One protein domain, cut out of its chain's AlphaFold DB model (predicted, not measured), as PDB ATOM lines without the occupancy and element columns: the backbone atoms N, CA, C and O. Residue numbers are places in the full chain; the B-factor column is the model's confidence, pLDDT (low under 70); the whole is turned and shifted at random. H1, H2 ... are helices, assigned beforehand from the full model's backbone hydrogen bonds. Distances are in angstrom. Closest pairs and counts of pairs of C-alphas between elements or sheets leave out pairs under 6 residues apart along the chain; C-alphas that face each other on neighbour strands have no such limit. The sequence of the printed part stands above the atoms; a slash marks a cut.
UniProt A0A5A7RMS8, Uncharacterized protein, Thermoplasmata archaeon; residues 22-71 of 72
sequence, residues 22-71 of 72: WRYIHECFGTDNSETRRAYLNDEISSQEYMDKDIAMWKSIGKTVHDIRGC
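This is residues 22 to 71 of the 72 residues of an uncharacterized protein of Thermoplasmata archaeon (UniProt A0A5A7RMS8). H1 and H2 follow each other along one side of a small helical frame, and H3, the longest helix, runs along the other side. H2 and H3 form a hairpin, and H4 lies across the frame's other end, near H1 and H3. The printed part has 50 residues with four named helices, H1 to H4, and no named strand: all helix. It is compact, radius of gyration of the C-alphas 10.9 A, and only just elongated, spanning 31 by 16 by 15 A.

H1, residues 22 to 29, is close to but not clearly touching H3, residues 47 to 60: the closest C-alphas, Phe 29 and Trp 58, are 7.7 A apart. They run the same way at a shallow tilt of 7 degrees. H2, residues 34 to 41, touches H3, closest C-alphas Thr 36 and Tyr 50 at 6.3 A, a hairpin running opposite ways at a shallow tilt of 19 degrees. H4, residues 65 to 69, is close to but not clearly touching H1, closest C-alphas Ile 25 and Ile 68 at 6.7 A. H2 and H4 are apart. In H1, H2, H3 and H4 every O i to N i+4 pair is within hydrogen-bond range.

H1 begins at C-alpha 22 (293.035, 201.249, 247.950) and measures 10.9 A, H2 10.4 A, H3 20.0 A and H4 6.5 A, ending at C-alpha 69 (295.696, 211.322, 254.922).

The C-alphas farthest apart, Glu 44 and Gly 70, are 31.7 A apart. The printed part has no cut, its three links are tight, and no printed residue is under 70 in pLDDT.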
ATOM      1  N   TRP A  22     294.084 201.829 247.114       94.69
ATOM      2  CA  TRP A  22     293.035 201.249 247.950       94.69
ATOM      3  C   TRP A  22     293.547 200.096 248.819       94.69
ATOM      4  O   TRP A  22     293.292 200.062 250.021       94.69
ATOM      5  N   ARG A  23     294.330 199.175 248.238       93.38
ATOM      6  CA  ARG A  23     295.000 198.104 248.997       93.38
ATOM      7  C   ARG A  23     295.965 198.675 250.035       93.38
ATOM      8  O   ARG A  23     296.027 198.162 251.144       93.38
ATOM      9  N   TYR A  24     296.699 199.724 249.684       94.31
ATOM     10  CA  TYR A  24     297.643 200.349 250.602       94.31
ATOM     11  C   TYR A  24     296.949 200.939 251.843       94.31
ATOM     12  O   TYR A  24     297.430 200.754 252.956       94.31
ATOM     13  N   ILE A  25     295.756 201.528 251.694       96.44
ATOM     14  CA  ILE A  25     294.935 201.961 252.843       96.44
ATOM     15  C   ILE A  25     294.567 200.771 253.747       96.44
ATOM     16  O   ILE A  25     294.657 200.884 254.970       96.44
ATOM     17  N   HIS A  26     294.193 199.623 253.170       96.56
ATOM     18  CA  HIS A  26     293.921 198.400 253.943       96.56
ATOM     19  C   HIS A  26     295.151 197.920 254.721       96.56
ATOM     20  O   HIS A  26     295.031 197.582 255.897       96.56
ATOM     21  N   GLU A  27     296.341 197.977 254.119       95.25
ATOM     22  CA  GLU A  27     297.603 197.653 254.797       95.25
ATOM     23  C   GLU A  27     297.882 198.615 255.969       95.25
ATOM     24  O   GLU A  27     298.192 198.162 257.071       95.25
ATOM     25  N   CYS A  28     297.688 199.926 255.783       96.50
ATOM     26  CA  CYS A  28     297.836 200.922 256.853       96.50
ATOM     27  C   CYS A  28     296.813 200.749 257.988       96.50
ATOM     28  O   CYS A  28     297.122 201.009 259.154       96.50
ATOM     29  N   PHE A  29     295.583 200.341 257.669       97.62
ATOM     30  CA  PHE A  29     294.517 200.149 258.655       97.62
ATOM     31  C   PHE A  29     294.492 198.747 259.270       97.62
ATOM     32  O   PHE A  29     293.764 198.541 260.242       97.62
ATOM     33  N   GLY A  30     295.300 197.814 258.758       97.25
ATOM     34  CA  GLY A  30     295.315 196.422 259.199       97.25
ATOM     35  C   GLY A  30     294.026 195.671 258.857       97.25
ATOM     36  O   GLY A  30     293.626 194.777 259.601       97.25
ATOM     37  N   THR A  31     293.352 196.057 257.771       97.25
ATOM     38  CA  THR A  31     292.127 195.421 257.271       97.25
ATOM     39  C   THR A  31     292.408 194.582 256.025       97.25
ATOM     40  O   THR A  31     293.448 194.730 255.387       97.25
ATOM     41  N   ASP A  32     291.491 193.678 255.676       95.50
ATOM     42  CA  ASP A  32     291.581 192.863 254.463       95.50
ATOM     43  C   ASP A  32     290.288 192.977 253.652       95.50
ATOM     44  O   ASP A  32     289.192 192.790 254.179       95.50
ATOM     45  N   ASN A  33     290.425 193.262 252.358       94.88
ATOM     46  CA  ASN A  33     289.319 193.310 251.406       94.88
ATOM     47  C   ASN A  33     289.420 192.252 250.306       94.88
ATOM     48  O   ASN A  33     288.758 192.384 249.276       94.88
ATOM     49  N   SER A  34     290.238 191.215 250.494       95.31
ATOM     50  CA  SER A  34     290.459 190.154 249.509       95.31
ATOM     51  C   SER A  34     289.154 189.573 248.945       95.31
ATOM     52  O   SER A  34     289.020 189.436 247.725       95.31
ATOM     53  N   GLU A  35     288.161 189.306 249.800       95.62
ATOM     54  CA  GLU A  35     286.854 188.778 249.393       95.62
ATOM     55  C   GLU A  35     286.040 189.777 248.569       95.62
ATOM     56  O   GLU A  35     285.604 189.451 247.464       95.62
ATOM     57  N   THR A  36     285.870 191.001 249.072       95.44
ATOM     58  CA  THR A  36     285.108 192.065 248.400       95.44
ATOM     59  C   THR A  36     285.755 192.443 247.068       95.44
ATOM     60  O   THR A  36     285.064 192.625 246.066       95.44
ATOM     61  N   ARG A  37     287.092 192.469 247.017       96.00
ATOM     62  CA  ARG A  37     287.869 192.690 245.793       96.00
ATOM     63  C   ARG A  37     287.657 191.574 244.786       96.00
ATOM     64  O   ARG A  37     287.510 191.857 243.604       96.00
ATOM     65  N   ARG A  38     287.649 190.315 245.227       97.50
ATOM     66  CA  ARG A  38     287.370 189.178 244.345       97.50
ATOM     67  C   ARG A  38     285.959 189.265 243.764       97.50
ATOM     68  O   ARG A  38     285.823 189.120 242.559       97.50
ATOM     69  N   ALA A  39     284.953 189.551 244.592       97.81
ATOM     70  CA  ALA A  39     283.574 189.712 244.129       97.81
ATOM     71  C   ALA A  39     283.456 190.834 243.084       97.81
ATOM     72  O   ALA A  39     282.836 190.650 242.042       97.81
ATOM     73  N   TYR A  40     284.122 191.971 243.317       97.75
ATOM     74  CA  TYR A  40     284.161 193.072 242.351       97.75
ATOM     75  C   TYR A  40     284.834 192.673 241.029       97.75
ATOM     76  O   TYR A  40     284.300 192.947 239.962       97.75
ATOM     77  N   LEU A  41     285.977 191.980 241.085       96.56
ATOM     78  CA  LEU A  41     286.691 191.513 239.887       96.56
ATOM     79  C   LEU A  41     285.947 190.424 239.103       96.56
ATOM     80  O   LEU A  41     286.254 190.211 237.934       96.56
ATOM     81  N   ASN A  42     285.013 189.733 239.751       98.19
ATOM     82  CA  ASN A  42     284.140 188.741 239.135       98.19
ATOM     83  C   ASN A  42     282.816 189.345 238.629       98.19
ATOM     84  O   ASN A  42     281.923 188.589 238.251       98.19
ATOM     85  N   ASP A  43     282.660 190.676 238.663       98.06
ATOM     86  CA  ASP A  43     281.421 191.391 238.326       98.06
ATOM     87  C   ASP A  43     280.200 190.972 239.183       98.06
ATOM     88  O   ASP A  43     279.049 191.164 238.792       98.06
ATOM     89  N   GLU A  44     280.428 190.409 240.377       98.50
ATOM     90  CA  GLU A  44     279.370 189.974 241.306       98.50
ATOM     91  C   GLU A  44     278.769 191.148 242.093       98.50
ATOM     92  O   GLU A  44     277.636 191.070 242.569       98.50
ATOM     93  N   ILE A  45     279.537 192.231 242.243       98.38
ATOM     94  CA  ILE A  45     279.119 193.485 242.877       98.38
ATOM     95  C   ILE A  45     279.575 194.673 242.034       98.38
ATOM     96  O   ILE A  45     280.607 194.629 241.365       98.38
ATOM     97  N   SER A  46     278.825 195.767 242.102       98.44
ATOM     98  CA  SER A  46     279.188 197.016 241.438       98.44
ATOM     99  C   SER A  46     280.407 197.689 242.085       98.44
ATOM    100  O   SER A  46     280.743 197.455 243.249       98.44
ATOM    101  N   SER A  47     281.050 198.599 241.348       96.81
ATOM    102  CA  SER A  47     282.135 199.429 241.891       96.81
ATOM    103  C   SER A  47     281.685 200.277 243.084       96.81
ATOM    104  O   SER A  47     282.453 200.464 244.025       96.81
ATOM    105  N   GLN A  48     280.435 200.755 243.075       98.25
ATOM    106  CA  GLN A  48     279.852 201.496 244.194       98.25
ATOM    107  C   GLN A  48     279.718 200.604 245.433       98.25
ATOM    108  O   GLN A  48     280.171 200.988 246.506       98.25
ATOM    109  N   GLU A  49     279.186 199.388 245.282       98.19
ATOM    110  CA  GLU A  49     279.077 198.435 246.394       98.19
ATOM    111  C   GLU A  49     280.444 198.025 246.949       98.19
ATOM    112  O   GLU A  49     280.594 197.894 248.164       98.19
ATOM    113  N   TYR A  50     281.447 197.847 246.085       97.94
ATOM    114  CA  TYR A  50     282.827 197.587 246.495       97.94
ATOM    115  C   TYR A  50     283.375 198.723 247.378       97.94
ATOM    116  O   TYR A  50     283.858 198.471 248.484       97.94
ATOM    117  N   MET A  51     283.234 199.976 246.932       97.50
ATOM    118  CA  MET A  51     283.677 201.152 247.688       97.50
ATOM    119  C   MET A  51     282.906 201.320 249.003       97.50
ATOM    120  O   MET A  51     283.517 201.558 250.045       97.50
ATOM    121  N   ASP A  52     281.583 201.159 248.982       98.06
ATOM    122  CA  ASP A  52     280.733 201.326 250.164       98.06
ATOM    123  C   ASP A  52     281.046 200.289 251.244       98.06
ATOM    124  O   ASP A  52     281.087 200.631 252.427       98.06
ATOM    125  N   LYS A  53     281.314 199.035 250.853       97.75
ATOM    126  CA  LYS A  53     281.712 197.965 251.780       97.75
ATOM    127  C   LYS A  53     283.036 198.278 252.470       97.75
ATOM    128  O   LYS A  53     283.111 198.171 253.695       97.75
ATOM    129  N   ASP A  54     284.046 198.705 251.718       97.31
ATOM    130  CA  ASP A  54     285.356 199.040 252.281       97.31
ATOM    131  C   ASP A  54     285.276 200.284 253.181       97.31
ATOM    132  O   ASP A  54     285.776 200.276 254.305       97.31
ATOM    133  N   ILE A  55     284.546 201.324 252.763       97.50
ATOM    134  CA  ILE A  55     284.330 202.528 253.581       97.50
ATOM    135  C   ILE A  55     283.549 202.197 254.860       97.50
ATOM    136  O   ILE A  55     283.862 202.728 255.929       97.50
ATOM    137  N   ALA A  56     282.528 201.340 254.781       97.81
ATOM    138  CA  ALA A  56     281.768 200.900 255.947       97.81
ATOM    139  C   ALA A  56     282.640 200.088 256.915       97.81
ATOM    140  O   ALA A  56     282.557 200.301 258.126       97.81
ATOM    141  N   MET A  57     283.506 199.216 256.392       97.75
ATOM    142  CA  MET A  57     284.488 198.476 257.183       97.75
ATOM    143  C   MET A  57     285.438 199.427 257.917       97.75
ATOM    144  O   MET A  57     285.597 199.321 259.127       97.75
ATOM    145  N   TRP A  58     286.021 200.407 257.226       97.81
ATOM    146  CA  TRP A  58     286.915 201.377 257.863       97.81
ATOM    147  C   TRP A  58     286.200 202.207 258.935       97.81
ATOM    148  O   TRP A  58     286.736 202.422 260.022       97.81
ATOM    149  N   LYS A  59     284.954 202.624 258.681       98.12
ATOM    150  CA  LYS A  59     284.141 203.334 259.678       98.12
ATOM    151  C   LYS A  59     283.827 202.473 260.903       98.12
ATOM    152  O   LYS A  59     283.802 203.010 262.007       98.12
ATOM    153  N   SER A  60     283.601 201.168 260.740       98.00
ATOM    154  CA  SER A  60     283.266 200.277 261.863       98.00
ATOM    155  C   SER A  60     284.429 200.097 262.844       98.00
ATOM    156  O   SER A  60     284.192 199.914 264.036       98.00
ATOM    157  N   ILE A  61     285.671 200.250 262.370       97.88
ATOM    158  CA  ILE A  61     286.885 200.283 263.204       97.88
ATOM    159  C   ILE A  61     287.323 201.713 263.579       97.88
ATOM    160  O   ILE A  61     288.444 201.926 264.039       97.88
ATOM    161  N   GLY A  62     286.451 202.707 263.381       98.00
ATOM    162  CA  GLY A  62     286.668 204.090 263.809       98.00
ATOM    163  C   GLY A  62     287.609 204.917 262.928       98.00
ATOM    164  O   GLY A  62     288.039 205.984 263.360       98.00
ATOM    165  N   LYS A  63     287.937 204.463 261.713       98.25
ATOM    166  CA  LYS A  63     288.784 205.223 260.780       98.25
ATOM    167  C   LYS A  63     287.992 206.312 260.070       98.25
ATOM    168  O   LYS A  63     286.812 206.167 259.739       98.25
ATOM    169  N   THR A  64     288.677 207.413 259.803       97.06
ATOM    170  CA  THR A  64     288.143 208.612 259.164       97.06
ATOM    171  C   THR A  64     288.987 209.009 257.955       97.06
ATOM    172  O   THR A  64     290.076 208.490 257.717       97.06
ATOM    173  N   VAL A  65     288.521 210.008 257.203       94.94
ATOM    174  CA  VAL A  65     289.315 210.604 256.116       94.94
ATOM    175  C   VAL A  65     290.638 211.216 256.606       94.94
ATOM    176  O   VAL A  65     291.590 211.302 255.836       94.94
ATOM    177  N   HIS A  66     290.730 211.628 257.877       96.12
ATOM    178  CA  HIS A  66     291.974 212.157 258.443       96.12
ATOM    179  C   HIS A  66     293.021 211.056 258.620       96.12
ATOM    180  O   HIS A  66     294.194 211.304 258.369       96.12
ATOM    181  N   ASP A  67     292.596 209.839 258.965       96.88
ATOM    182  CA  ASP A  67     293.486 208.680 259.070       96.88
ATOM    183  C   ASP A  67     294.017 208.255 257.694       96.88
ATOM    184  O   ASP A  67     295.187 207.906 257.567       96.88
ATOM    185  N   ILE A  68     293.193 208.362 256.641       95.12
ATOM    186  CA  ILE A  68     293.622 208.089 255.257       95.12
ATOM    187  C   ILE A  68     294.740 209.050 254.841       95.12
ATOM    188  O   ILE A  68     295.724 208.630 254.241       95.12
ATOM    189  N   ARG A  69     294.636 210.336 255.200       93.31
ATOM    190  CA  ARG A  69     295.696 211.322 254.922       93.31
ATOM    191  C   ARG A  69     297.010 211.010 255.631       93.31
ATOM    192  O   ARG A  69     298.026 211.507 255.187       93.31
ATOM    193  N   GLY A  70     296.989 210.243 256.722       91.75
ATOM    194  CA  GLY A  70     298.201 209.792 257.406       91.75
ATOM    195  C   GLY A  70     298.851 208.560 256.771       91.75
ATOM    196  O   GLY A  70     299.935 208.175 257.196       91.75
ATOM    197  N   CYS A  71     298.197 207.922 255.793       90.12
ATOM    198  CA  CYS A  71     298.758 206.779 255.068       90.12
ATOM    199  C   CYS A  71     299.760 207.225 253.989       90.12
ATOM    200  O   CYS A  71     300.709 206.496 253.700       90.12
TER     201      CYS A  71